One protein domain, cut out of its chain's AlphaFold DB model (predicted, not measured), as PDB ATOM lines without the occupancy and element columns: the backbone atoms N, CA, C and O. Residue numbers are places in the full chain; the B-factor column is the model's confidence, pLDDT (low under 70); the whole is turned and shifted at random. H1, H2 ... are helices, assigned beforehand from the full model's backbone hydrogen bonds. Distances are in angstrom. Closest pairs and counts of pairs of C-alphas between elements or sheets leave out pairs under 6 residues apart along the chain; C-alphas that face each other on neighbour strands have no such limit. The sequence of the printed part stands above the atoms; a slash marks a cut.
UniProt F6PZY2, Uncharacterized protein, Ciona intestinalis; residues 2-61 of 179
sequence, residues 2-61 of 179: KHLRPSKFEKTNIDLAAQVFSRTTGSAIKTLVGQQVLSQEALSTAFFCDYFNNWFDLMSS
ATOM      1  N   LYS A   2      -5.371  17.936  14.826       84.19
ATOM      2  CA  LYS A   2      -6.167  17.793  13.592       84.19
ATOM      3  C   LYS A   2      -7.303  16.759  13.681       84.19
ATOM      4  O   LYS A   2      -8.369  17.005  13.141       84.19
ATOM      5  N   HIS A   3      -7.109  15.673  14.433       84.19
ATOM      6  CA  HIS A   3      -8.118  14.622  14.656       84.19
ATOM      7  C   HIS A   3      -9.377  15.088  15.396       84.19
ATOM      8  O   HIS A   3     -10.471  14.647  15.078       84.19
ATOM      9  N   LEU A   4      -9.237  15.986  16.375       87.69
ATOM     10  CA  LEU A   4     -10.360  16.450  17.207       87.69
ATOM     11  C   LEU A   4     -10.910  17.806  16.760       87.69
ATOM     12  O   LEU A   4     -12.050  18.154  17.054       87.69
ATOM     13  N   ARG A   5     -10.087  18.606  16.075       89.81
ATOM     14  CA  ARG A   5     -10.457  19.928  15.559       89.81
ATOM     15  C   ARG A   5     -10.015  20.049  14.098       89.81
ATOM     16  O   ARG A   5      -9.051  20.767  13.824       89.81
ATOM     17  N   PRO A   6     -10.685  19.340  13.173       88.94
ATOM     18  CA  PRO A   6     -10.307  19.348  11.769       88.94
ATOM     19  C   PRO A   6     -10.694  20.670  11.092       88.94
ATOM     20  O   PRO A   6     -11.805  21.189  11.248       88.94
ATOM     21  N   SER A   7      -9.775  21.198  10.287       88.81
ATOM     22  CA  SER A   7     -10.032  22.260   9.312       88.81
ATOM     23  C   SER A   7     -10.909  21.765   8.151       88.81
ATOM     24  O   SER A   7     -11.240  20.583   8.055       88.81
ATOM     25  N   LYS A   8     -11.294  22.660   7.228       84.19
ATOM     26  CA  LYS A   8     -12.161  22.308   6.086       84.19
ATOM     27  C   LYS A   8     -11.615  21.144   5.244       84.19
ATOM     28  O   LYS A   8     -12.400  20.293   4.856       84.19
ATOM     29  N   PHE A   9     -10.303  21.097   5.005       81.31
ATOM     30  CA  PHE A   9      -9.662  20.026   4.228       81.31
ATOM     31  C   PHE A   9      -9.514  18.724   5.019       81.31
ATOM     32  O   PHE A   9      -9.580  17.637   4.464       81.31
ATOM     33  N   GLU A  10      -9.320  18.820   6.331       86.56
ATOM     34  CA  GLU A  10      -9.161  17.642   7.190       86.56
ATOM     35  C   GLU A  10     -10.494  16.927   7.421       86.56
ATOM     36  O   GLU A  10     -10.506  15.721   7.622       86.56
ATOM     37  N   LYS A  11     -11.624  17.640   7.319       86.69
ATOM     38  CA  LYS A  11     -12.971  17.051   7.404       86.69
ATOM     39  C   LYS A  11     -13.289  16.065   6.280       86.69
ATOM     40  O   LYS A  11     -14.150  15.218   6.470       86.69
ATOM     41  N   THR A  12     -12.635  16.191   5.128       82.31
ATOM     42  CA  THR A  12     -12.796  15.259   4.003       82.31
ATOM     43  C   THR A  12     -11.760  14.138   4.029       82.31
ATOM     44  O   THR A  12     -11.769  13.287   3.151       82.31
ATOM     45  N   ASN A  13     -10.841  14.142   5.000       87.19
ATOM     46  CA  ASN A  13      -9.839  13.098   5.136       87.19
ATOM     47  C   ASN A  13     -10.385  11.966   6.019       87.19
ATOM     48  O   ASN A  13     -10.443  12.091   7.244       87.19
ATOM     49  N   ILE A  14     -10.756  10.863   5.371       87.25
ATOM     50  CA  ILE A  14     -11.319   9.674   6.016       87.25
ATOM     51  C   ILE A  14     -10.310   9.038   6.986       87.25
ATOM     52  O   ILE A  14     -10.713   8.597   8.061       87.25
ATOM     53  N   ASP A  15      -9.003   9.091   6.698       90.00
ATOM     54  CA  ASP A  15      -7.965   8.500   7.555       90.00
ATOM     55  C   ASP A  15      -7.952   9.123   8.953       90.00
ATOM     56  O   ASP A  15      -7.736   8.433   9.950       90.00
ATOM     57  N   LEU A  16      -8.200  10.433   9.054       91.69
ATOM     58  CA  LEU A  16      -8.254  11.112  10.349       91.69
ATOM     59  C   LEU A  16      -9.432  10.613  11.189       91.69
ATOM     60  O   LEU A  16      -9.277  10.437  12.397       91.69
ATOM     61  N   ALA A  17     -10.583  10.365  10.562       91.31
ATOM     62  CA  ALA A  17     -11.750   9.812  11.238       91.31
ATOM     63  C   ALA A  17     -11.529   8.340  11.625       91.31
ATOM     64  O   ALA A  17     -11.775   7.972  12.773       91.31
ATOM     65  N   ALA A  18     -10.989   7.527  10.713       92.50
ATOM     66  CA  ALA A  18     -10.678   6.120  10.966       92.50
ATOM     67  C   ALA A  18      -9.672   5.949  12.120       92.50
ATOM     68  O   ALA A  18      -9.837   5.084  12.973       92.50
ATOM     69  N   GLN A  19      -8.667   6.825  12.221       93.50
ATOM     70  CA  GLN A  19      -7.705   6.802  13.331       93.50
ATOM     71  C   GLN A  19      -8.349   7.133  14.687       93.50
ATOM     72  O   GLN A  19      -7.953   6.564  15.709       93.50
ATOM     73  N   VAL A  20      -9.347   8.026  14.719       93.00
ATOM     74  CA  VAL A  20     -10.112   8.327  15.942       93.00
ATOM     75  C   VAL A  20     -10.917   7.105  16.377       93.00
ATOM     76  O   VAL A  20     -10.827   6.691  17.532       93.00
ATOM     77  N   PHE A  21     -11.647   6.485  15.453       93.00
ATOM     78  CA  PHE A  21     -12.429   5.274  15.705       93.00
ATOM     79  C   PHE A  21     -11.611   4.011  15.423       93.00
ATOM     80  O   PHE A  21     -12.047   3.156  14.665       93.00
ATOM     81  N   SER A  22     -10.415   3.912  16.013       94.62
ATOM     82  CA  SER A  22      -9.528   2.758  15.836       94.62
ATOM     83  C   SER A  22      -9.450   1.885  17.086       94.62
ATOM     84  O   SER A  22      -9.583   2.376  18.215       94.62
ATOM     85  N   ARG A  23      -9.122   0.598  16.897       94.19
ATOM     86  CA  ARG A  23      -8.869  -0.348  18.009       94.19
ATOM     87  C   ARG A  23      -7.760   0.127  18.948       94.19
ATOM     88  O   ARG A  23      -7.800  -0.108  20.156       94.19
ATOM     89  N   THR A  24      -6.757   0.811  18.397       95.81
ATOM     90  CA  THR A  24      -5.653   1.390  19.172       95.81
ATOM     91  C   THR A  24      -6.158   2.499  20.088       95.81
ATOM     92  O   THR A  24      -5.799   2.520  21.264       95.81
ATOM     93  N   THR A  25      -7.032   3.381  19.591       95.56
ATOM     94  CA  THR A  25      -7.657   4.430  20.410       95.56
ATOM     95  C   THR A  25      -8.513   3.825  21.523       95.56
ATOM     96  O   THR A  25      -8.355   4.213  22.682       95.56
ATOM     97  N   GLY A  26      -9.346   2.825  21.216       96.19
ATOM     98  CA  GLY A  26     -10.133   2.108  22.224       96.19
ATOM     99  C   GLY A  26      -9.258   1.452  23.301       96.19
ATOM    100  O   GLY A  26      -9.492   1.625  24.499       96.19
ATOM    101  N   SER A  27      -8.184   0.772  22.895       96.31
ATOM    102  CA  SER A  27      -7.231   0.120  23.810       96.31
ATOM    103  C   SER A  27      -6.465   1.116  24.686       96.31
ATOM    104  O   SER A  27      -6.259   0.870  25.879       96.31
ATOM    105  N   ALA A  28      -6.075   2.263  24.127       97.00
ATOM    106  CA  ALA A  28      -5.425   3.332  24.875       97.00
ATOM    107  C   ALA A  28      -6.357   3.901  25.956       97.00
ATOM    108  O   ALA A  28      -5.939   4.047  27.104       97.00
ATOM    109  N   ILE A  29      -7.634   4.142  25.628       97.12
ATOM    110  CA  ILE A  29      -8.634   4.600  26.606       97.12
ATOM    111  C   ILE A  29      -8.787   3.570  27.733       97.12
ATOM    112  O   ILE A  29      -8.686   3.940  28.901       97.12
ATOM    113  N   LYS A  30      -8.949   2.278  27.411       97.38
ATOM    114  CA  LYS A  30      -9.045   1.199  28.418       97.38
ATOM    115  C   LYS A  30      -7.825   1.160  29.341       97.38
ATOM    116  O   LYS A  30      -7.974   1.012  30.552       97.38
ATOM    117  N   THR A  31      -6.629   1.339  28.782       97.62
ATOM    118  CA  THR A  31      -5.374   1.367  29.549       97.62
ATOM    119  C   THR A  31      -5.348   2.538  30.530       97.62
ATOM    120  O   THR A  31      -5.037   2.349  31.704       97.62
ATOM    121  N   LEU A  32      -5.735   3.736  30.083       97.56
ATOM    122  CA  LEU A  32      -5.783   4.929  30.932       97.56
ATOM    123  C   LEU A  32      -6.848   4.830  32.034       97.56
ATOM    124  O   LEU A  32      -6.622   5.316  33.141       97.56
ATOM    125  N   VAL A  33      -7.980   4.171  31.770       97.31
ATOM    126  CA  VAL A  33      -8.976   3.846  32.807       97.31
ATOM    127  C   VAL A  33      -8.389   2.874  33.835       97.31
ATOM    128  O   VAL A  33      -8.524   3.097  35.036       97.31
ATOM    129  N   GLY A  34      -7.686   1.828  33.386       96.38
ATOM    130  CA  GLY A  34      -7.009   0.873  34.273       96.38
ATOM    131  C   GLY A  34      -5.927   1.519  35.146       96.38
ATOM    132  O   GLY A  34      -5.736   1.124  36.292       96.38
ATOM    133  N   GLN A  35      -5.272   2.560  34.632       97.25
ATOM    134  CA  GLN A  35      -4.308   3.390  35.362       97.25
ATOM    135  C   GLN A  35      -4.959   4.483  36.226       97.25
ATOM    136  O   GLN A  35      -4.243   5.295  36.805       97.25
ATOM    137  N   GLN A  36      -6.293   4.529  36.310       95.50
ATOM    138  CA  GLN A  36      -7.058   5.544  37.050       95.50
ATOM    139  C   GLN A  36      -6.819   6.991  36.573       95.50
ATOM    140  O   GLN A  36      -7.092   7.943  37.299       95.50
ATOM    141  N   VAL A  37      -6.342   7.171  35.337       97.25
ATOM    142  CA  VAL A  37      -6.171   8.490  34.703       97.25
ATOM    143  C   VAL A  37      -7.500   8.996  34.133       97.25
ATOM    144  O   VAL A  37      -7.751  10.200  34.119       97.25
ATOM    145  N   LEU A  38      -8.359   8.084  33.664       96.12
ATOM    146  CA  LEU A  38      -9.690   8.386  33.133       96.12
ATOM    147  C   LEU A  38     -10.799   7.743  33.976       96.12
ATOM    148  O   LEU A  38     -10.603   6.692  34.586       96.12
ATOM    149  N   SER A  39     -11.983   8.366  33.958       96.56
ATOM    150  CA  SER A  39     -13.216   7.826  34.554       96.56
ATOM    151  C   SER A  39     -13.607   6.495  33.906       96.56
ATOM    152  O   SER A  39     -13.404   6.298  32.708       96.56
ATOM    153  N   GLN A  40     -14.254   5.615  34.674       95.81
ATOM    154  CA  GLN A  40     -14.839   4.366  34.167       95.81
ATOM    155  C   GLN A  40     -15.856   4.605  33.040       95.81
ATOM    156  O   GLN A  40     -16.007   3.769  32.157       95.81
ATOM    157  N   GLU A  41     -16.498   5.775  33.004       95.19
ATOM    158  CA  GLU A  41     -17.422   6.173  31.931       95.19
ATOM    159  C   GLU A  41     -16.743   6.208  30.551       95.19
ATOM    160  O   GLU A  41     -17.393   5.976  29.531       95.19
ATOM    161  N   ALA A  42     -15.422   6.431  30.503       96.12
ATOM    162  CA  ALA A  42     -14.658   6.428  29.258       96.12
ATOM    163  C   ALA A  42     -14.610   5.039  28.593       96.12
ATOM    164  O   ALA A  42     -14.342   4.944  27.395       96.12
ATOM    165  N   LEU A  43     -14.921   3.958  29.324       96.81
ATOM    166  CA  LEU A  43     -15.039   2.617  28.743       96.81
ATOM    167  C   LEU A  43     -16.151   2.535  27.695       96.81
ATOM    168  O   LEU A  43     -15.978   1.840  26.696       96.81
ATOM    169  N   SER A  44     -17.244   3.282  27.864       95.06
ATOM    170  CA  SER A  44     -18.315   3.357  26.863       95.06
ATOM    171  C   SER A  44     -17.813   3.973  25.555       95.06
ATOM    172  O   SER A  44     -18.151   3.504  24.470       95.06
ATOM    173  N   THR A  45     -16.945   4.989  25.638       95.31
ATOM    174  CA  THR A  45     -16.287   5.578  24.462       95.31
ATOM    175  C   THR A  45     -15.312   4.598  23.818       95.31
ATOM    176  O   THR A  45     -15.299   4.473  22.597       95.31
ATOM    177  N   ALA A  46     -14.531   3.867  24.619       96.88
ATOM    178  CA  ALA A  46     -13.633   2.838  24.101       96.88
ATOM    179  C   ALA A  46     -14.400   1.735  23.356       96.88
ATOM    180  O   ALA A  46     -14.008   1.357  22.255       96.88
ATOM    181  N   PHE A  47     -15.513   1.269  23.933       95.56
ATOM    182  CA  PHE A  47     -16.422   0.325  23.290       95.56
ATOM    183  C   PHE A  47     -16.939   0.877  21.960       95.56
ATOM    184  O   PHE A  47     -16.834   0.197  20.948       95.56
ATOM    185  N   PHE A  48     -17.429   2.120  21.938       94.75
ATOM    186  CA  PHE A  48     -17.922   2.753  20.715       94.75
ATOM    187  C   PHE A  48     -16.851   2.817  19.614       94.75
ATOM    188  O   PHE A  48     -17.136   2.473  18.468       94.75
ATOM    189  N   CYS A  49     -15.619   3.218  19.953       95.94
ATOM    190  CA  CYS A  49     -14.496   3.247  19.013       95.94
ATOM    191  C   CYS A  49     -14.223   1.866  18.409       95.94
ATOM    192  O   CYS A  49     -14.121   1.752  17.191       95.94
ATOM    193  N   ASP A  50     -14.147   0.823  19.239       94.56
ATOM    194  CA  ASP A  50     -13.910  -0.545  18.770       94.56
ATOM    195  C   ASP A  50     -15.075  -1.059  17.909       94.56
ATOM    196  O   ASP A  50     -14.867  -1.701  16.879       94.56
ATOM    197  N   TYR A  51     -16.308  -0.752  18.312       95.06
ATOM    198  CA  TYR A  51     -17.520  -1.211  17.641       95.06
ATOM    199  C   TYR A  51     -17.643  -0.618  16.232       95.06
ATOM    200  O   TYR A  51     -17.836  -1.349  15.260       95.06
ATOM    201  N   PHE A  52     -17.428   0.695  16.089       95.19
ATOM    202  CA  PHE A  52     -17.424   1.349  14.779       95.19
ATOM    203  C   PHE A  52     -16.195   1.014  13.941       95.19
ATOM    204  O   PHE A  52     -16.334   0.930  12.722       95.19
ATOM    205  N   ASN A  53     -15.032   0.764  14.554       96.19
ATOM    206  CA  ASN A  53     -13.878   0.227  13.833       96.19
ATOM    207  C   ASN A  53     -14.253  -1.089  13.142       96.19
ATOM    208  O   ASN A  53     -14.016  -1.256  11.953       96.19
ATOM    209  N   ASN A  54     -14.838  -2.031  13.885       94.94
ATOM    210  CA  ASN A  54     -15.177  -3.351  13.352       94.94
ATOM    211  C   ASN A  54     -16.247  -3.269  12.258       94.94
ATOM    212  O   ASN A  54     -16.138  -3.952  11.240       94.94
ATOM    213  N   TRP A  55     -17.252  -2.408  12.434       96.38
ATOM    214  CA  TRP A  55     -18.224  -2.121  11.381       96.38
ATOM    215  C   TRP A  55     -17.558  -1.530  10.137       96.38
ATOM    216  O   TRP A  55     -17.794  -2.017   9.034       96.38
ATOM    217  N   PHE A  56     -16.684  -0.535  10.300       95.00
ATOM    218  CA  PHE A  56     -15.980   0.085   9.184       95.00
ATOM    219  C   PHE A  56     -15.079  -0.916   8.448       95.00
ATOM    220  O   PHE A  56     -15.152  -0.994   7.223       95.00
ATOM    221  N   ASP A  57     -14.310  -1.739   9.167       93.81
ATOM    222  CA  ASP A  57     -13.458  -2.791   8.593       93.81
ATOM    223  C   ASP A  57     -14.277  -3.791   7.759       93.81
ATOM    224  O   ASP A  57     -13.863  -4.190   6.669       93.81
ATOM    225  N   LEU A  58     -15.460  -4.185   8.248       94.69
ATOM    226  CA  LEU A  58     -16.357  -5.081   7.516       94.69
ATOM    227  C   LEU A  58     -16.974  -4.407   6.293       94.69
ATOM    228  O   LEU A  58     -17.086  -5.052   5.258       94.69
ATOM    229  N   MET A  59     -17.348  -3.131   6.377       94.75
ATOM    230  CA  MET A  59     -17.980  -2.385   5.280       94.75
ATOM    231  C   MET A  59     -16.986  -1.897   4.214       94.75
ATOM    232  O   MET A  59     -17.400  -1.569   3.104       94.75
ATOM    233  N   SER A  60     -15.687  -1.883   4.522       92.62
ATOM    234  CA  SER A  60     -14.609  -1.414   3.636       92.62
ATOM    235  C   SER A  60     -13.577  -2.494   3.286       92.62
ATOM    236  O   SER A  60     -12.512  -2.201   2.739       92.62
ATOM    237  N   SER A  61     -13.885  -3.764   3.551       91.00
ATOM    238  CA  SER A  61     -12.946  -4.868   3.363       91.00
ATOM    239  C   SER A  61     -12.498  -5.029   1.907       91.00
ATOM    240  O   SER A  61     -13.299  -5.183   0.975       91.00
TER     241      SER A  61
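Overview. This is residues 2 to 61 of the 179 residues of an uncharacterized protein of Ciona intestinalis (UniProt F6PZY2). A helical hairpin of H2 and H3 makes the long part of the model, and the short H1 follows nearly the same line as H2, near the far half of the longer H3. Before H1, residues 2 to 13 are a long stretch with no named element, their C-alphas 10 to 20 A from the mean of all C-alphas. The 60 printed residues hold three named helices, H1, H2, H3 in chain order, and no named strand: all helix. The whole is only just loose, close to compact, with a radius of gyration of the C-alphas of 12.7 A, and flat, spanning 36 by 27 by 14 A.

Along the chain. H1, residues 14 to 20, begins at C-alpha 14 (-11.319, 9.674, 6.016). H2, residues 23 to 34, is 16.4 A long. H3, residues 42 to 59, is 25.8 A long and ends at C-alpha 59 (-17.980, -2.385, 5.280).

Arrangement. H2 and H3, a hairpin, touch at a shallow tilt of 15 degrees, opposite ways; their closest C-alphas, Gly 26 and Ala 46, are 4.0 A apart. H1 is close to but not clearly touching H3, the closest C-alphas, Ala 18 and Asn 53, being 7.3 A apart. In H1, H2 and H3 every O i to N i+4 pair is within hydrogen-bond range.

Size, cuts and confidence. The farthest C-alphas, Phe 9 and Gln 36, are 36.0 A apart. The printed part has no cut, the link H1 to H2 is tight, and no printed residue is under 70 in pLDDT.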